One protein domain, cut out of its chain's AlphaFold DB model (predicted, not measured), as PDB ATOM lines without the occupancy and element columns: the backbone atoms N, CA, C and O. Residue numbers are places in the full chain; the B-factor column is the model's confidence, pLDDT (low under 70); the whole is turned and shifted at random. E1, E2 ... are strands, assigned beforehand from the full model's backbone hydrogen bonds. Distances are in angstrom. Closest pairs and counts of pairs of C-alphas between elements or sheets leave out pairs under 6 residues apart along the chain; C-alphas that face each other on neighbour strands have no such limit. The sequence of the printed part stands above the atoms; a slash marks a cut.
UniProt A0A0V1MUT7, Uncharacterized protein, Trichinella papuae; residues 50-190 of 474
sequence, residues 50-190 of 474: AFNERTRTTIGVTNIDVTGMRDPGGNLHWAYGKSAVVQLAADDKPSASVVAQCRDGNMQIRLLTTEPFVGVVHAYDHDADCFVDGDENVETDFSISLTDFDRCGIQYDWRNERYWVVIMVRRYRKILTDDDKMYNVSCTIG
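AT A GLANCE: This is residues 50 to 190 of the 474 residues of an uncharacterized protein of Trichinella papuae (UniProt A0A0V1MUT7). Two twisted sheets stand face to face as a sandwich, drawn together along both sides, where E1 comes close to E2 and E6 to E7. One sheet has E9 in its middle, with E10 and then E1 to one side and E5 and E8 to the other; the smaller sheet is a row of four, E2, E3, E4, E7, antiparallel throughout. The loops of residues 50 to 60 and 70 to 82 reach out at opposite ends and lengthen the outline. The printed part has 141 residues, with no named helix and ten named strands, E1 to E10 in chain order; the class is all strand, though under half of the residues, 63, are in named elements. It is compact, with a radius of gyration of the C-alphas of 15.5 A, yet elongated, spanning 51 by 32 by 26 A.

HOW THE PARTS SIT: In the larger, branched sheet, E9, residues 162 to 170, has three neighbours. E10, residues 181 to 189, is antiparallel to it at 158 degrees, with N 163 and O 187 2.8 A apart. On the other side of E9 are E8, residues 155 to 157, and E5, residues 120 to 123, both antiparallel at 151 degrees; N 155 and O 164 are 2.8 A apart, as are N 120 and O 170. E1, residues 61 to 69, is parallel to E10 at 21 degrees, with N 64 and O 184 2.8 A apart. E6, residues 131 to 133, forms a hairpin with E5, with N 121 and O 132 2.9 A apart. This sheet is twisted. The other sheet has edge strands E2, residues 83 to 87, and E7, residues 139 to 145, and inner strands E3, residues 97 to 103, and E4, residues 106 to 112. Its N and O pairs include N 84 and O 100, 2.9 A, N 99 and O 110, 2.8 A, and N 107 and O 144, 2.8 A. E2, E3, E4 and E8, E9, E10 are meanders, each strand the antiparallel neighbour of the one before. Between the sheets, the closest C-alphas of E1 and E2 are those of Val 66 and Ala 84, 5.5 A; of E6 and E7, Val 132 and Phe 142, 6.2 A.

IN THESE COORDINATES: E1 runs 23.7 A from C-alpha 61 at (126.949, 135.730, 146.546). E9 measures 25.6 A. E10 measures 26.1 A and ends at C-alpha 189, (137.507, 134.451, 166.544).

THE WHOLE: The C-alphas farthest apart, of Arg 56 and Asn 75, are 54.4 A apart. The printed part has no cut; E1 to E2 is the long link. Mean pLDDT of the printed part is 73.6, with 48 residues under 70, among them 50 to 61 and 67 to 95.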
ATOM      1  N   ALA A  50     122.894 141.065 145.917       39.53
ATOM      2  CA  ALA A  50     123.344 142.436 145.681       39.53
ATOM      3  C   ALA A  50     122.711 142.927 144.368       39.53
ATOM      4  O   ALA A  50     122.825 142.264 143.336       39.53
ATOM      5  N   PHE A  51     121.997 144.054 144.406       32.88
ATOM      6  CA  PHE A  51     121.317 144.626 143.242       32.88
ATOM      7  C   PHE A  51     121.986 145.949 142.866       32.88
ATOM      8  O   PHE A  51     121.954 146.897 143.646       32.88
ATOM      9  N   ASN A  52     122.594 146.022 141.681       36.25
ATOM     10  CA  ASN A  52     123.134 147.270 141.143       36.25
ATOM     11  C   ASN A  52     122.103 147.899 140.193       36.25
ATOM     12  O   ASN A  52     121.793 147.338 139.145       36.25
ATOM     13  N   GLU A  53     121.571 149.076 140.531       37.59
ATOM     14  CA  GLU A  53     120.538 149.748 139.725       37.59
ATOM     15  C   GLU A  53     121.026 150.222 138.342       37.59
ATOM     16  O   GLU A  53     120.201 150.531 137.482       37.59
ATOM     17  N   ARG A  54     122.344 150.250 138.070       39.16
ATOM     18  CA  ARG A  54     122.874 150.689 136.761       39.16
ATOM     19  C   ARG A  54     122.919 149.610 135.681       39.16
ATOM     20  O   ARG A  54     122.973 149.958 134.504       39.16
ATOM     21  N   THR A  55     122.844 148.332 136.035       40.97
ATOM     22  CA  THR A  55     122.852 147.211 135.083       40.97
ATOM     23  C   THR A  55     122.009 146.086 135.664       40.97
ATOM     24  O   THR A  55     122.317 145.603 136.748       40.97
ATOM     25  N   ARG A  56     120.935 145.671 134.974       37.16
ATOM     26  CA  ARG A  56     120.077 144.536 135.373       37.16
ATOM     27  C   ARG A  56     120.849 143.208 135.285       37.16
ATOM     28  O   ARG A  56     120.577 142.397 134.406       37.16
ATOM     29  N   THR A  57     121.782 142.990 136.199       43.69
ATOM     30  CA  THR A  57     122.562 141.760 136.313       43.69
ATOM     31  C   THR A  57     122.515 141.308 137.765       43.69
ATOM     32  O   THR A  57     122.924 142.041 138.662       43.69
ATOM     33  N   THR A  58     121.975 140.115 138.007       47.28
ATOM     34  CA  THR A  58     121.915 139.516 139.344       47.28
ATOM     35  C   THR A  58     123.170 138.673 139.544       47.28
ATOM     36  O   THR A  58     123.305 137.627 138.912       47.28
ATOM     37  N   ILE A  59     124.083 139.116 140.408       56.38
ATOM     38  CA  ILE A  59     125.290 138.354 140.762       56.38
ATOM     39  C   ILE A  59     125.009 137.584 142.057       56.38
ATOM     40  O   ILE A  59     124.591 138.163 143.059       56.38
ATOM     41  N   GLY A  60     125.202 136.263 142.026       64.19
ATOM     42  CA  GLY A  60     125.062 135.410 143.209       64.19
ATOM     43  C   GLY A  60     126.236 135.582 144.174       64.19
ATOM     44  O   GLY A  60     127.388 135.656 143.741       64.19
ATOM     45  N   VAL A  61     125.945 135.615 145.477       69.69
ATOM     46  CA  VAL A  61     126.949 135.730 146.546       69.69
ATOM     47  C   VAL A  61     127.182 134.360 147.184       69.69
ATOM     48  O   VAL A  61     126.237 133.706 147.623       69.69
ATOM     49  N   THR A  62     128.442 133.932 147.258       81.12
ATOM     50  CA  THR A  62     128.844 132.668 147.899       81.12
ATOM     51  C   THR A  62     129.449 132.944 149.274       81.12
ATOM     52  O   THR A  62     130.365 133.752 149.371       81.12
ATOM     53  N   ASN A  63     128.982 132.288 150.341       78.50
ATOM     54  CA  ASN A  63     129.533 132.489 151.690       78.50
ATOM     55  C   ASN A  63     130.707 131.536 151.974       78.50
ATOM     56  O   ASN A  63     130.620 130.343 151.681       78.50
ATOM     57  N   ILE A  64     131.775 132.054 152.582       79.25
ATOM     58  CA  ILE A  64     132.950 131.308 153.040       79.25
ATOM     59  C   ILE A  64     133.165 131.647 154.515       79.25
ATOM     60  O   ILE A  64     133.526 132.775 154.834       79.25
ATOM     61  N   ASP A  65     132.967 130.678 155.408       77.12
ATOM     62  CA  ASP A  65     133.104 130.887 156.853       77.12
ATOM     63  C   ASP A  65     134.353 130.178 157.390       77.12
ATOM     64  O   ASP A  65     134.440 128.947 157.414       77.12
ATOM     65  N   VAL A  66     135.327 130.966 157.845       73.81
ATOM     66  CA  VAL A  66     136.555 130.494 158.486       73.81
ATOM     67  C   VAL A  66     136.397 130.634 159.994       73.81
ATOM     68  O   VAL A  66     136.438 131.732 160.547       73.81
ATOM     69  N   THR A  67     136.217 129.509 160.682       62.53
ATOM     70  CA  THR A  67     136.114 129.500 162.146       62.53
ATOM     71  C   THR A  67     137.468 129.272 162.797       62.53
ATOM     72  O   THR A  67     138.247 128.448 162.331       62.53
ATOM     73  N   GLY A  68     137.743 129.929 163.923       51.91
ATOM     74  CA  GLY A  68     138.843 129.525 164.795       51.91
ATOM     75  C   GLY A  68     140.200 130.135 164.475       51.91
ATOM     76  O   GLY A  68     141.165 129.396 164.278       51.91
ATOM     77  N   MET A  69     140.303 131.466 164.521       49.12
ATOM     78  CA  MET A  69     141.593 132.094 164.827       49.12
ATOM     79  C   MET A  69     142.069 131.588 166.195       49.12
ATOM     80  O   MET A  69     141.440 131.869 167.211       49.12
ATOM     81  N   ARG A  70     143.127 130.771 166.214       47.94
ATOM     82  CA  ARG A  70     143.758 130.277 167.444       47.94
ATOM     83  C   ARG A  70     144.770 131.294 167.936       47.94
ATOM     84  O   ARG A  70     145.684 131.596 167.187       47.94
ATOM     85  N   ASP A  71     144.709 131.670 169.204       42.59
ATOM     86  CA  ASP A  71     145.890 132.146 169.924       42.59
ATOM     87  C   ASP A  71     146.228 131.095 170.997       42.59
ATOM     88  O   ASP A  71     145.513 130.984 172.000       42.59
ATOM     89  N   PRO A  72     147.194 130.187 170.751       34.91
ATOM     90  CA  PRO A  72     147.528 129.149 171.711       34.91
ATOM     91  C   PRO A  72     148.321 129.796 172.848       34.91
ATOM     92  O   PRO A  72     149.504 130.096 172.716       34.91
ATOM     93  N   GLY A  73     147.647 130.038 173.971       36.16
ATOM     94  CA  GLY A  73     148.270 130.593 175.164       36.16
ATOM     95  C   GLY A  73     149.528 129.824 175.592       36.16
ATOM     96  O   GLY A  73     149.515 128.600 175.702       36.16
ATOM     97  N   GLY A  74     150.583 130.586 175.897       35.62
ATOM     98  CA  GLY A  74     151.792 130.125 176.583       35.62
ATOM     99  C   GLY A  74     152.962 129.812 175.649       35.62
ATOM    100  O   GLY A  74     153.081 128.698 175.161       35.62
ATOM    101  N   ASN A  75     153.880 130.776 175.511       27.75
ATOM    102  CA  ASN A  75     155.105 130.785 174.689       27.75
ATOM    103  C   ASN A  75     154.914 131.079 173.190       27.75
ATOM    104  O   ASN A  75     154.728 130.176 172.386       27.75
ATOM    105  N   LEU A  76     155.066 132.368 172.844       35.06
ATOM    106  CA  LEU A  76     155.741 132.908 171.647       35.06
ATOM    107  C   LEU A  76     155.881 131.960 170.437       35.06
ATOM    108  O   LEU A  76     156.993 131.726 169.992       35.06
ATOM    109  N   HIS A  77     154.793 131.449 169.860       30.47
ATOM    110  CA  HIS A  77     154.803 130.878 168.510       30.47
ATOM    111  C   HIS A  77     153.383 130.875 167.919       30.47
ATOM    112  O   HIS A  77     152.548 130.054 168.274       30.47
ATOM    113  N   TRP A  78     153.155 131.860 167.042       33.66
ATOM    114  CA  TRP A  78     152.174 131.978 165.952       33.66
ATOM    115  C   TRP A  78     150.928 131.062 165.917       33.66
ATOM    116  O   TRP A  78     150.984 129.835 165.921       33.66
ATOM    117  N   ALA A  79     149.782 131.713 165.704       34.91
ATOM    118  CA  ALA A  79     148.468 131.135 165.453       34.91
ATOM    119  C   ALA A  79     148.439 130.135 164.275       34.91
ATOM    120  O   ALA A  79     148.837 130.454 163.152       34.91
ATOM    121  N   TYR A  80     147.866 128.944 164.487       37.19
ATOM    122  CA  TYR A  80     147.432 128.064 163.393       37.19
ATOM    123  C   TYR A  80     146.062 128.535 162.883       37.19
ATOM    124  O   TYR A  80     145.055 128.339 163.562       37.19
ATOM    125  N   GLY A  81     146.009 129.144 161.694       44.41
ATOM    126  CA  GLY A  81     144.749 129.521 161.046       44.41
ATOM    127  C   GLY A  81     144.054 128.306 160.426       44.41
ATOM    128  O   GLY A  81     144.678 127.575 159.651       44.41
ATOM    129  N   LYS A  82     142.769 128.081 160.724       52.00
ATOM    130  CA  LYS A  82     141.947 127.150 159.933       52.00
ATOM    131  C   LYS A  82     141.706 127.744 158.543       52.00
ATOM    132  O   LYS A  82     141.629 128.960 158.398       52.00
ATOM    133  N   SER A  83     141.614 126.880 157.536       54.00
ATOM    134  CA  SER A  83     141.301 127.273 156.158       54.00
ATOM    135  C   SER A  83     139.934 126.722 155.767       54.00
ATOM    136  O   SER A  83     139.618 125.580 156.104       54.00
ATOM    137  N   ALA A  84     139.136 127.517 155.064       67.81
ATOM    138  CA  ALA A  84     137.895 127.083 154.435       67.81
ATOM    139  C   ALA A  84     138.080 127.089 152.916       67.81
ATOM    140  O   ALA A  84     138.656 128.028 152.369       67.81
ATOM    141  N   VAL A  85     137.605 126.040 152.244       64.94
ATOM    142  CA  VAL A  85     137.684 125.893 150.785       64.94
ATOM    143  C   VAL A  85     136.269 125.834 150.238       64.94
ATOM    144  O   VAL A  85     135.481 124.994 150.674       64.94
ATOM    145  N   VAL A  86     135.958 126.689 149.266       69.44
ATOM    146  CA  VAL A  86     134.714 126.594 148.498       69.44
ATOM    147  C   VAL A  86     135.044 126.387 147.025       69.44
ATOM    148  O   VAL A  86     135.657 127.235 146.377       69.44
ATOM    149  N   GLN A  87     134.619 125.237 146.501       56.38
ATOM    150  CA  GLN A  87     134.637 124.913 145.078       56.38
ATOM    151  C   GLN A  87     133.243 125.126 144.498       56.38
ATOM    152  O   GLN A  87     132.266 124.564 144.992       56.38
ATOM    153  N   LEU A  88     133.155 125.921 143.434       51.44
ATOM    154  CA  LEU A  88     131.941 126.027 142.636       51.44
ATOM    155  C   LEU A  88     132.062 125.069 141.451       51.44
ATOM    156  O   LEU A  88     132.937 125.226 140.601       51.44
ATOM    157  N   ALA A  89     131.179 124.075 141.396       40.66
ATOM    158  CA  ALA A  89     130.932 123.326 140.174       40.66
ATOM    159  C   ALA A  89     129.964 124.150 139.316       40.66
ATOM    160  O   ALA A  89     128.816 124.357 139.707       40.66
ATOM    161  N   ALA A  90     130.427 124.643 138.172       43.09
ATOM    162  CA  ALA A  90     129.561 125.196 137.143       43.09
ATOM    163  C   ALA A  90     129.878 124.500 135.818       43.09
ATOM    164  O   ALA A  90     131.045 124.380 135.449       43.09
ATOM    165  N   ASP A  91     128.822 124.029 135.151       46.56
ATOM    166  CA  ASP A  91     128.852 123.523 133.781       46.56
ATOM    167  C   ASP A  91     129.672 124.468 132.879       46.56
ATOM    168  O   ASP A  91     129.370 125.655 132.754       46.56
ATOM    169  N   ASP A  92     130.713 123.904 132.263       41.81
ATOM    170  CA  ASP A  92     131.445 124.407 131.089       41.81
ATOM    171  C   ASP A  92     132.263 125.723 131.203       41.81
ATOM    172  O   ASP A  92     132.533 126.380 130.196       41.81
ATOM    173  N   LYS A  93     132.735 126.117 132.399       48.62
ATOM    174  CA  LYS A  93     133.696 127.240 132.573       48.62
ATOM    175  C   LYS A  93     134.760 126.956 133.646       48.62
ATOM    176  O   LYS A  93     134.497 126.130 134.519       48.62
ATOM    177  N   PRO A  94     135.952 127.603 133.603       50.81
ATOM    178  CA  PRO A  94     137.077 127.226 134.454       50.81
ATOM    179  C   PRO A  94     136.672 127.328 135.923       50.81
ATOM    180  O   PRO A  94     136.164 128.355 136.384       50.81
ATOM    181  N   SER A  95     136.848 126.221 136.637       65.31
ATOM    182  CA  SER A  95     136.435 126.065 138.024       65.31
ATOM    183  C   SER A  95     137.368 126.870 138.923       65.31
ATOM    184  O   SER A  95     138.413 126.402 139.367       65.31
ATOM    185  N   ALA A  96     136.987 128.117 139.185       76.12
ATOM    186  CA  ALA A  96     137.622 128.926 140.210       76.12
ATOM    187  C   ALA A  96     137.165 128.447 141.597       76.12
ATOM    188  O   ALA A  96     135.969 128.295 141.867       76.12
ATOM    189  N   SER A  97     138.123 128.226 142.488       86.75
ATOM    190  CA  SER A  97     137.881 127.936 143.896       86.75
ATOM    191  C   SER A  97     138.576 128.965 144.764       86.75
ATOM    192  O   SER A  97     139.675 129.417 144.454       86.75
ATOM    193  N   VAL A  98     137.904 129.367 145.835       88.38
ATOM    194  CA  VAL A  98     138.428 130.362 146.766       88.38
ATOM    195  C   VAL A  98     138.715 129.661 148.081       88.38
ATOM    196  O   VAL A  98     137.852 128.985 148.649       88.38
ATOM    197  N   VAL A  99     139.948 129.818 148.544       89.06
ATOM    198  CA  VAL A  99     140.412 129.347 149.843       89.06
ATOM    199  C   VAL A  99     140.644 130.561 150.719       89.06
ATOM    200  O   VAL A  99     141.363 131.472 150.328       89.06
ATOM    201  N   ALA A 100     140.052 130.580 151.905       88.06
ATOM    202  CA  ALA A 100     140.266 131.648 152.869       88.06
ATOM    203  C   ALA A 100     140.906 131.095 154.141       88.06
ATOM    204  O   ALA A 100     140.492 130.051 154.650       88.06
ATOM    205  N   GLN A 101     141.892 131.814 154.666       87.31
ATOM    206  CA  GLN A 101     142.563 131.533 155.925       87.31
ATOM    207  C   GLN A 101     142.729 132.833 156.704       87.31
ATOM    208  O   GLN A 101     143.203 133.829 156.170       87.31
ATOM    209  N   CYS A 102     142.393 132.820 157.988       82.81
ATOM    210  CA  CYS A 102     142.550 133.997 158.832       82.81
ATOM    211  C   CYS A 102     143.670 133.768 159.842       82.81
ATOM    212  O   CYS A 102     143.639 132.794 160.601       82.81
ATOM    213  N   ARG A 103     144.680 134.636 159.819       77.19
ATOM    214  CA  ARG A 103     145.903 134.486 160.606       77.19
ATOM    215  C   ARG A 103     146.558 135.844 160.851       77.19
ATOM    216  O   ARG A 103     146.622 136.667 159.944       77.19
ATOM    217  N   ASP A 104     147.071 136.052 162.064       70.00
ATOM    218  CA  ASP A 104     147.908 137.205 162.426       70.00
ATOM    219  C   ASP A 104     147.258 138.563 162.085       70.00
ATOM    220  O   ASP A 104     147.893 139.451 161.521       70.00
ATOM    221  N   GLY A 105     145.956 138.704 162.369       72.50
ATOM    222  CA  GLY A 105     145.205 139.931 162.076       72.50
ATOM    223  C   GLY A 105     144.942 140.177 160.586       72.50
ATOM    224  O   GLY A 105     144.503 141.263 160.226       72.50
ATOM    225  N   ASN A 106     145.176 139.190 159.717       82.62
ATOM    226  CA  ASN A 106     144.912 139.270 158.284       82.62
ATOM    227  C   ASN A 106     144.009 138.119 157.817       82.62
ATOM    228  O   ASN A 106     144.030 137.011 158.357       82.62
ATOM    229  N   MET A 107     143.226 138.386 156.779       88.44
ATOM    230  CA  MET A 107     142.467 137.414 156.007       88.44
ATOM    231  C   MET A 107     143.213 137.169 154.695       88.44
ATOM    232  O   MET A 107     143.271 138.039 153.831       88.44
ATOM    233  N   GLN A 108     143.809 135.989 154.568       92.25
ATOM    234  CA  GLN A 108     144.472 135.523 153.356       92.25
ATOM    235  C   GLN A 108     143.466 134.769 152.497       92.25
ATOM    236  O   GLN A 108     142.863 133.789 152.930       92.25
ATOM    237  N   ILE A 109     143.281 135.243 151.278       93.12
ATOM    238  CA  ILE A 109     142.342 134.729 150.296       93.12
ATOM    239  C   ILE A 109     143.174 134.258 149.113       93.12
ATOM    240  O   ILE A 109     143.819 135.059 148.446       93.12
ATOM    241  N   ARG A 110     143.146 132.961 148.838       94.44
ATOM    242  CA  ARG A 110     143.795 132.362 147.679       94.44
ATOM    243  C   ARG A 110     142.748 131.970 146.656       94.44
ATOM    244  O   ARG A 110     141.888 131.129 146.922       94.44
ATOM    245  N   LEU A 111     142.835 132.577 145.484       93.62
ATOM    246  CA  LEU A 111     142.089 132.159 144.312       93.62
ATOM    247  C   LEU A 111     142.869 131.042 143.619       93.62
ATOM    248  O   LEU A 111     144.026 131.232 143.259       93.62
ATOM    249  N   LEU A 112     142.233 129.893 143.430       93.25
ATOM    250  CA  LEU A 112     142.769 128.749 142.704       93.25
ATOM    251  C   LEU A 112     141.943 128.547 141.438       93.25
ATOM    252  O   LEU A 112     140.722 128.404 141.502       93.25
ATOM    253  N   THR A 113     142.605 128.510 140.295       90.88
ATOM    254  CA  THR A 113     141.990 128.379 138.971       90.88
ATOM    255  C   THR A 113     142.601 127.209 138.212       90.88
ATOM    256  O   THR A 113     143.701 126.755 138.513       90.88
ATOM    257  N   THR A 114     141.875 126.671 137.233       89.44
ATOM    258  CA  THR A 114     142.383 125.589 136.372       89.44
ATOM    259  C   THR A 114     143.280 126.092 135.246       89.44
ATOM    260  O   THR A 114     144.080 125.330 134.712       89.44
ATOM    261  N   GLU A 115     143.133 127.361 134.872       89.44
ATOM    262  CA  GLU A 115     143.878 128.038 133.812       89.44
ATOM    263  C   GLU A 115     144.496 129.323 134.375       89.44
ATOM    264  O   GLU A 115     143.895 129.904 135.277       89.44
ATOM    265  N   PRO A 116     145.637 129.793 133.834       90.19
ATOM    266  CA  PRO A 116     146.219 131.100 134.138       90.19
ATOM    267  C   PRO A 116     145.184 132.216 134.308       90.19
ATOM    268  O   PRO A 116     144.474 132.576 133.362       90.19
ATOM    269  N   PHE A 117     145.093 132.776 135.514       90.69
ATOM    270  CA  PHE A 117     144.128 133.820 135.814       90.69
ATOM    271  C   PHE A 117     144.664 135.190 135.391       90.69
ATOM    272  O   PHE A 117     145.636 135.706 135.939       90.69
ATOM    273  N   VAL A 118     143.979 135.801 134.421       90.50
ATOM    274  CA  VAL A 118     144.196 137.193 134.006       90.50
ATOM    275  C   VAL A 118     142.923 137.969 134.299       90.50
ATOM    276  O   VAL A 118     141.961 137.955 133.525       90.50
ATOM    277  N   GLY A 119     142.903 138.602 135.464       91.25
ATOM    278  CA  GLY A 119     141.755 139.331 135.981       91.25
ATOM    279  C   GLY A 119     142.127 140.123 137.223       91.25
ATOM    280  O   GLY A 119     143.290 140.442 137.434       91.25
ATOM    281  N   VAL A 120     141.137 140.453 138.043       93.44
ATOM    282  CA  VAL A 120     141.331 141.174 139.300       93.44
ATOM    283  C   VAL A 120     140.504 140.526 140.402       93.44
ATOM    284  O   VAL A 120     139.346 140.146 140.192       93.44
ATOM    285  N   VAL A 121     141.100 140.418 141.585       94.69
ATOM    286  CA  VAL A 121     140.402 140.113 142.835       94.69
ATOM    287  C   VAL A 121     140.409 141.380 143.676       94.69
ATOM    288  O   VAL A 121     141.466 141.962 143.895       94.69
ATOM    289  N   HIS A 122     139.248 141.847 144.124       93.94
ATOM    290  CA  HIS A 122     139.163 143.070 144.924       93.94
ATOM    291  C   HIS A 122     138.052 143.010 145.961       93.94
ATOM    292  O   HIS A 122     137.099 142.246 145.811       93.94
ATOM    293  N   ALA A 123     138.144 143.834 147.000       92.94
ATOM    294  CA  ALA A 123     137.031 144.036 147.920       92.94
ATOM    295  C   ALA A 123     135.899 144.835 147.238       92.94
ATOM    296  O   ALA A 123     136.150 145.727 146.422       92.94
ATOM    297  N   TYR A 124     134.647 144.481 147.526       88.62
ATOM    298  CA  TYR A 124     133.455 145.109 146.951       88.62
ATOM    299  C   TYR A 124     133.441 146.614 147.249       88.62
ATOM    300  O   TYR A 124     133.669 146.998 148.386       88.62
ATOM    301  N   ASP A 125     133.209 147.451 146.233       86.81
ATOM    302  CA  ASP A 125     133.309 148.924 146.288       86.81
ATOM    303  C   ASP A 125     134.694 149.505 146.680       86.81
ATOM    304  O   ASP A 125     134.826 150.710 146.878       86.81
ATOM    305  N   HIS A 126     135.749 148.679 146.707       88.75
ATOM    306  CA  HIS A 126     137.129 149.061 147.056       88.75
ATOM    307  C   HIS A 126     138.156 148.627 145.985       88.75
ATOM    308  O   HIS A 126     139.268 148.185 146.280       88.75
ATOM    309  N   ASP A 127     137.801 148.742 144.699       83.00
ATOM    310  CA  ASP A 127     138.650 148.350 143.559       83.00
ATOM    311  C   ASP A 127     139.804 149.330 143.260       83.00
ATOM    312  O   ASP A 127     140.631 149.083 142.372       83.00
ATOM    313  N   ALA A 128     139.875 150.446 143.990       86.12
ATOM    314  CA  ALA A 128     140.926 151.456 143.869       86.12
ATOM    315  C   ALA A 128     142.107 151.216 144.824       86.12
ATOM    316  O   ALA A 128     143.248 151.498 144.460       86.12
ATOM    317  N   ASP A 129     141.843 150.700 146.022       87.19
ATOM    318  CA  ASP A 129     142.775 150.669 147.154       87.19
ATOM    319  C   ASP A 129     142.935 149.281 147.793       87.19
ATOM    320  O   ASP A 129     143.890 149.075 148.551       87.19
ATOM    321  N   CYS A 130     142.055 148.326 147.461       92.06
ATOM    322  CA  CYS A 130     142.091 146.964 147.978       92.06
ATOM    323  C   CYS A 130     141.820 145.908 146.897       92.06
ATOM    324  O   CYS A 130     140.737 145.320 146.803       92.06
ATOM    325  N   PHE A 131     142.837 145.664 146.073       94.31
ATOM    326  CA  PHE A 131     142.783 144.706 144.977       94.31
ATOM    327  C   PHE A 131     144.140 144.039 144.733       94.31
ATOM    328  O   PHE A 131     145.183 144.547 145.146       94.31
ATOM    329  N   VAL A 132     144.107 142.923 144.015       95.81
ATOM    330  CA  VAL A 132     145.266 142.272 143.410       95.81
ATOM    331  C   VAL A 132     144.924 141.890 141.972       95.81
ATOM    332  O   VAL A 132     143.831 141.387 141.691       95.81
ATOM    333  N   ASP A 133     145.840 142.173 141.053       94.62
ATOM    334  CA  ASP A 133     145.730 141.728 139.667       94.62
ATOM    335  C   ASP A 133     146.247 140.286 139.555       94.62
ATOM    336  O   ASP A 133     147.231 139.914 140.193       94.62
ATOM    337  N   GLY A 134     145.568 139.471 138.749       92.25
ATOM    338  CA  GLY A 134     146.041 138.143 138.377       92.25
ATOM    339  C   GLY A 134     147.304 138.249 137.527       92.25
ATOM    340  O   GLY A 134     147.397 139.093 136.635       92.25
ATOM    341  N   ASP A 135     148.272 137.388 137.807       91.69
ATOM    342  CA  ASP A 135     149.634 137.428 137.275       91.69
ATOM    343  C   ASP A 135     149.925 136.261 136.315       91.69
ATOM    344  O   ASP A 135     151.057 135.791 136.229       91.69
ATOM    345  N   GLU A 136     148.901 135.784 135.595       90.56
ATOM    346  CA  GLU A 136     148.967 134.610 134.703       90.56
ATOM    347  C   GLU A 136     149.317 133.293 135.425       90.56
ATOM    348  O   GLU A 136     149.568 132.268 134.787       90.56
ATOM    349  N   ASN A 137     149.266 133.270 136.757       92.50
ATOM    350  CA  ASN A 137     149.364 132.039 137.526       92.50
ATOM    351  C   ASN A 137     147.988 131.413 137.762       92.50
ATOM    352  O   ASN A 137     146.938 132.046 137.656       92.50
ATOM    353  N   VAL A 138     148.003 130.122 138.088       92.31
ATOM    354  CA  VAL A 138     146.803 129.379 138.502       92.31
ATOM    355  C   VAL A 138     146.399 129.685 139.947       92.31
ATOM    356  O   VAL A 138     145.269 129.398 140.344       92.31
ATOM    357  N   GLU A 139     147.303 130.288 140.721       93.81
ATOM    358  CA  GLU A 139     147.067 130.734 142.091       93.81
ATOM    359  C   GLU A 139     147.254 132.249 142.179       93.81
ATOM    360  O   GLU A 139     148.233 132.784 141.667       93.81
ATOM    361  N   THR A 140     146.340 132.941 142.854       94.69
ATOM    362  CA  THR A 140     146.465 134.374 143.148       94.69
ATOM    363  C   THR A 140     146.192 134.601 144.628       94.69
ATOM    364  O   THR A 140     145.108 134.278 145.119       94.69
ATOM    365  N   ASP A 141     147.175 135.154 145.338       94.38
ATOM    366  CA  ASP A 141     147.094 135.442 146.769       94.38
ATOM    367  C   ASP A 141     146.667 136.898 147.013       94.38
ATOM    368  O   ASP A 141     147.312 137.848 146.569       94.38
ATOM    369  N   PHE A 142     145.586 137.074 147.768       94.19
ATOM    370  CA  PHE A 142     145.031 138.360 148.168       94.19
ATOM    371  C   PHE A 142     144.955 138.437 149.694       94.19
ATOM    372  O   PHE A 142     144.309 137.613 150.334       94.19
ATOM    373  N   SER A 143     145.616 139.420 150.304       92.62
ATOM    374  CA  SER A 143     145.657 139.574 151.762       92.62
ATOM    375  C   SER A 143     144.950 140.854 152.184       92.62
ATOM    376  O   SER A 143     145.349 141.943 151.782       92.62
ATOM    377  N   ILE A 144     143.939 140.721 153.037       90.62
ATOM    378  CA  ILE A 144     143.169 141.831 153.596       90.62
ATOM    379  C   ILE A 144     143.497 141.952 155.083       90.62
ATOM    380  O   ILE A 144     143.408 140.970 155.821       90.62
ATOM    381  N   SER A 145     143.865 143.146 155.545       84.94
ATOM    382  CA  SER A 145     144.142 143.363 156.965       84.94
ATOM    383  C   SER A 145     142.856 143.542 157.753       84.94
ATOM    384  O   SER A 145     142.126 144.491 157.517       84.94
ATOM    385  N   LEU A 146     142.585 142.666 158.720       80.19
ATOM    386  CA  LEU A 146     141.374 142.707 159.554       80.19
ATOM    387  C   LEU A 146     141.397 143.810 160.613       80.19
ATOM    388  O   LEU A 146     140.445 143.950 161.378       80.19
ATOM    389  N   THR A 147     142.492 144.556 160.680       70.50
ATOM    390  CA  THR A 147     142.683 145.659 161.614       70.50
ATOM    391  C   THR A 147     142.565 147.030 160.954       70.50
ATOM    392  O   THR A 147     142.479 148.032 161.660       70.50
ATOM    393  N   ASP A 148     142.537 147.078 159.621       73.88
ATOM    394  CA  ASP A 148     142.414 148.298 158.828       73.88
ATOM    395  C   ASP A 148     140.955 148.464 158.376       73.88
ATOM    396  O   ASP A 148     140.614 148.207 157.229       73.88
ATOM    397  N   PHE A 149     140.065 148.799 159.318       68.69
ATOM    398  CA  PHE A 149     138.607 148.800 159.101       68.69
ATOM    399  C   PHE A 149     138.134 149.788 158.032       68.69
ATOM    400  O   PHE A 149     137.130 149.537 157.366       68.69
ATOM    401  N   ASP A 150     138.856 150.894 157.866       69.38
ATOM    402  CA  ASP A 150     138.535 151.922 156.876       69.38
ATOM    403  C   ASP A 150     138.943 151.499 155.459       69.38
ATOM    404  O   ASP A 150     138.490 152.073 154.465       69.38
ATOM    405  N   ARG A 151     139.780 150.464 155.357       72.56
ATOM    406  CA  ARG A 151     140.320 149.949 154.108       72.56
ATOM    407  C   ARG A 151     139.650 148.621 153.772       72.56
ATOM    408  O   ARG A 151     139.350 147.807 154.638       72.56
ATOM    409  N   CYS A 152     139.395 148.379 152.489       86.56
ATOM    410  CA  CYS A 152     138.801 147.124 152.002       86.56
ATOM    411  C   CYS A 152     137.352 146.820 152.442       86.56
ATOM    412  O   CYS A 152     136.885 145.710 152.188       86.56
ATOM    413  N   GLY A 153     136.630 147.744 153.085       84.62
ATOM    414  CA  GLY A 153     135.197 147.578 153.376       84.62
ATOM    415  C   GLY A 153     134.877 146.456 154.365       84.62
ATOM    416  O   GLY A 153     133.840 145.796 154.254       84.62
ATOM    417  N   ILE A 154     135.784 146.203 155.309       87.19
ATOM    418  CA  ILE A 154     135.660 145.117 156.280       87.19
ATOM    419  C   ILE A 154     134.566 145.453 157.283       87.19
ATOM    420  O   ILE A 154     134.580 146.481 157.955       87.19
ATOM    421  N   GLN A 155     133.635 144.527 157.430       83.50
ATOM    422  CA  GLN A 155     132.567 144.608 158.404       83.50
ATOM    423  C   GLN A 155     132.905 143.696 159.575       83.50
ATOM    424  O   GLN A 155     133.462 142.613 159.408       83.50
ATOM    425  N   TYR A 156     132.564 144.115 160.788       77.31
ATOM    426  CA  TYR A 156     132.801 143.289 161.966       77.31
ATOM    427  C   TYR A 156     131.559 143.296 162.859       77.31
ATOM    428  O   TYR A 156     131.080 144.348 163.286       77.31
ATOM    429  N   ASP A 157     131.036 142.112 163.150       74.19
ATOM    430  CA  ASP A 157     129.940 141.879 164.079       74.19
ATOM    431  C   ASP A 157     130.508 141.532 165.457       74.19
ATOM    432  O   ASP A 157     131.088 140.464 165.661       74.19
ATOM    433  N   TRP A 158     130.343 142.454 166.408       62.97
ATOM    434  CA  TRP A 158     130.864 142.306 167.767       62.97
ATOM    435  C   TRP A 158     130.135 141.222 168.562       62.97
ATOM    436  O   TRP A 158     130.716 140.660 169.486       62.97
ATOM    437  N   ARG A 159     128.873 140.914 168.235       64.94
ATOM    438  CA  ARG A 159     128.089 139.934 169.001       64.94
ATOM    439  C   ARG A 159     128.624 138.527 168.793       64.94
ATOM    440  O   ARG A 159     128.706 137.758 169.749       64.94
ATOM    441  N   ASN A 160     128.991 138.241 167.548       67.75
ATOM    442  CA  ASN A 160     129.455 136.940 167.080       67.75
ATOM    443  C   ASN A 160     130.973 136.883 166.860       67.75
ATOM    444  O   ASN A 160     131.459 135.908 166.291       67.75
ATOM    445  N   GLU A 161     131.695 137.941 167.237       70.75
ATOM    446  CA  GLU A 161     133.132 138.098 166.998       70.75
ATOM    447  C   GLU A 161     133.531 137.732 165.548       70.75
ATOM    448  O   GLU A 161     134.521 137.041 165.288       70.75
ATOM    449  N   ARG A 162     132.711 138.190 164.589       79.88
ATOM    450  CA  ARG A 162     132.755 137.787 163.178       79.88
ATOM    451  C   ARG A 162     133.140 138.950 162.278       79.88
ATOM    452  O   ARG A 162     132.336 139.853 162.054       79.88
ATOM    453  N   TYR A 163     134.338 138.902 161.716       85.00
ATOM    454  CA  TYR A 163     134.747 139.769 160.613       85.00
ATOM    455  C   TYR A 163     134.187 139.203 159.318       85.00
ATOM    456  O   TYR A 163     134.155 137.987 159.152       85.00
ATOM    457  N   TRP A 164     133.763 140.050 158.394       88.62
ATOM    458  CA  TRP A 164     133.421 139.626 157.050       88.62
ATOM    459  C   TRP A 164     133.693 140.722 156.029       88.62
ATOM    460  O   TRP A 164     133.657 141.910 156.333       88.62
ATOM    461  N   VAL A 165     133.987 140.301 154.810       91.00
ATOM    462  CA  VAL A 165     134.231 141.173 153.666       91.00
ATOM    463  C   VAL A 165     133.688 140.489 152.424       91.00
ATOM    464  O   VAL A 165     133.800 139.272 152.266       91.00
ATOM    465  N   VAL A 166     133.082 141.267 151.533       90.06
ATOM    466  CA  VAL A 166     132.680 140.761 150.221       90.06
ATOM    467  C   VAL A 166     133.809 141.049 149.251       90.06
ATOM    468  O   VAL A 166     134.201 142.198 149.077       90.06
ATOM    469  N   ILE A 167     134.323 140.009 148.608       93.25
ATOM    470  CA  ILE A 167     135.285 140.122 147.517       93.25
ATOM    471  C   ILE A 167     134.608 139.827 146.183       93.25
ATOM    472  O   ILE A 167     133.655 139.049 146.101       93.25
ATOM    473  N   MET A 168     135.143 140.421 145.126       91.38
ATOM    474  CA  MET A 168     134.768 140.164 143.747       91.38
ATOM    475  C   MET A 168     135.950 139.568 142.995       91.38
ATOM    476  O   MET A 168     137.055 140.102 143.048       91.38
ATOM    477  N   VAL A 169     135.695 138.488 142.261       92.31
ATOM    478  CA  VAL A 169     136.625 137.913 141.284       92.31
ATOM    479  C   VAL A 169     136.086 138.244 139.905       92.31
ATOM    480  O   VAL A 169     134.965 137.856 139.561       92.31
ATOM    481  N   ARG A 170     136.861 139.007 139.134       90.31
ATOM    482  CA  ARG A 170     136.414 139.583 137.864       90.31
ATOM    483  C   ARG A 170     137.466 139.392 136.793       90.31
ATOM    484  O   ARG A 170     138.659 139.521 137.052       90.31
ATOM    485  N   ARG A 171     137.022 139.163 135.559       87.62
ATOM    486  CA  ARG A 171     137.934 139.091 134.405       87.62
ATOM    487  C   ARG A 171     138.443 140.469 133.984       87.62
ATOM    488  O   ARG A 171     139.575 140.604 133.539       87.62
ATOM    489  N   TYR A 172     137.607 141.497 134.117       84.62
ATOM    490  CA  TYR A 172     137.940 142.861 133.712       84.62
ATOM    491  C   TYR A 172     137.687 143.835 134.856       84.62
ATOM    492  O   TYR A 172     136.594 143.889 135.411       84.62
ATOM    493  N   ARG A 173     138.668 144.691 135.152       80.50
ATOM    494  CA  ARG A 173     138.567 145.670 136.246       80.50
ATOM    495  C   ARG A 173     137.441 146.689 136.055       80.50
ATOM    496  O   ARG A 173     136.713 147.012 136.987       80.50
ATOM    497  N   LYS A 174     137.262 147.186 134.829       78.81
ATOM    498  CA  LYS A 174     136.348 148.310 134.538       78.81
ATOM    499  C   LYS A 174     134.966 147.902 134.024       78.81
ATOM    500  O   LYS A 174     134.117 148.769 133.856       78.81
ATOM    501  N   ILE A 175     134.741 146.619 133.747       81.62
ATOM    502  CA  ILE A 175     133.503 146.134 133.120       81.62
ATOM    503  C   ILE A 175     132.944 145.014 133.984       81.62
ATOM    504  O   ILE A 175     133.660 144.059 134.271       81.62
ATOM    505  N   LEU A 176     131.702 145.164 134.439       77.25
ATOM    506  CA  LEU A 176     130.991 144.097 135.134       77.25
ATOM    507  C   LEU A 176     130.471 143.106 134.098       77.25
ATOM    508  O   LEU A 176     129.868 143.515 133.103       77.25
ATOM    509  N   THR A 177     130.722 141.823 134.317       80.00
ATOM    510  CA  THR A 177     130.267 140.752 133.424       80.00
ATOM    511  C   THR A 177     129.449 139.719 134.185       80.00
ATOM    512  O   THR A 177     129.587 139.590 135.397       80.00
ATOM    513  N   ASP A 178     128.620 138.947 133.481       79.06
ATOM    514  CA  ASP A 178     127.831 137.856 134.083       79.06
ATOM    515  C   ASP A 178     128.723 136.741 134.679       79.06
ATOM    516  O   ASP A 178     128.278 135.911 135.480       79.06
ATOM    517  N   ASP A 179     130.002 136.734 134.295       80.19
ATOM    518  CA  ASP A 179     131.023 135.816 134.792       80.19
ATOM    519  C   ASP A 179     131.634 136.254 136.121       80.19
ATOM    520  O   ASP A 179     132.282 135.439 136.780       80.19
ATOM    521  N   ASP A 180     131.414 137.503 136.533       84.50
ATOM    522  CA  ASP A 180     131.943 138.029 137.782       84.50
ATOM    523  C   ASP A 180     131.304 137.289 138.966       84.50
ATOM    524  O   ASP A 180     130.093 137.044 139.008       84.50
ATOM    525  N   LYS A 181     132.129 136.909 139.945       88.12
ATOM    526  CA  LYS A 181     131.689 136.169 141.134       88.12
ATOM    527  C   LYS A 181     131.924 136.986 142.390       88.12
ATOM    528  O   LYS A 181     132.962 137.628 142.528       88.12
ATOM    529  N   MET A 182     130.963 136.932 143.309       88.69
ATOM    530  CA  MET A 182     131.063 137.541 144.631       88.69
ATOM    531  C   MET A 182     131.201 136.462 145.702       88.69
ATOM    532  O   MET A 182     130.424 135.500 145.730       88.69
ATOM    533  N   TYR A 183     132.146 136.657 146.616       88.62
ATOM    534  CA  TYR A 183     132.335 135.797 147.777       88.62
ATOM    535  C   TYR A 183     132.259 136.639 149.045       88.62
ATOM    536  O   TYR A 183     132.989 137.611 149.189       88.62
ATOM    537  N   ASN A 184     131.381 136.269 149.967       87.44
ATOM    538  CA  ASN A 184     131.340 136.822 151.310       87.44
ATOM    539  C   ASN A 184     132.237 135.967 152.205       87.44
ATOM    540  O   ASN A 184     131.863 134.855 152.580       87.44
ATOM    541  N   VAL A 185     133.432 136.464 152.499       88.31
ATOM    542  CA  VAL A 185     134.423 135.759 153.304       88.31
ATOM    543  C   VAL A 185     134.326 136.258 154.731       88.31
ATOM    544  O   VAL A 185     134.409 137.459 154.970       88.31
ATOM    545  N   SER A 186     134.161 135.347 155.684       87.88
ATOM    546  CA  SER A 186     134.095 135.675 157.099       87.88
ATOM    547  C   SER A 186     135.143 134.942 157.922       87.88
ATOM    548  O   SER A 186     135.484 133.790 157.654       87.88
ATOM    549  N   CYS A 187     135.641 135.629 158.942       83.38
ATOM    550  CA  CYS A 187     136.518 135.086 159.962       83.38
ATOM    551  C   CYS A 187     135.843 135.228 161.320       83.38
ATOM    552  O   CYS A 187     135.501 136.343 161.716       83.38
ATOM    553  N   THR A 188     135.706 134.135 162.064       76.56
ATOM    554  CA  THR A 188     135.295 134.200 163.471       76.56
ATOM    555  C   THR A 188     136.470 133.921 164.396       76.56
ATOM    556  O   THR A 188     137.258 132.987 164.182       76.56
ATOM    557  N   ILE A 189     136.587 134.734 165.445       69.25
ATOM    558  CA  ILE A 189     137.507 134.451 166.544       69.25
ATOM    559  C   ILE A 189     136.979 133.194 167.247       69.25
ATOM    560  O   ILE A 189     135.801 133.093 167.580       69.25
ATOM    561  N   GLY A 190     137.816 132.160 167.364       58.59
ATOM    562  CA  GLY A 190     137.394 130.902 167.973       58.59
ATOM    563  C   GLY A 190     137.564 130.931 169.478       58.59
ATOM    564  O   GLY A 190     138.656 131.208 169.962       58.59
TER     565      GLY A 190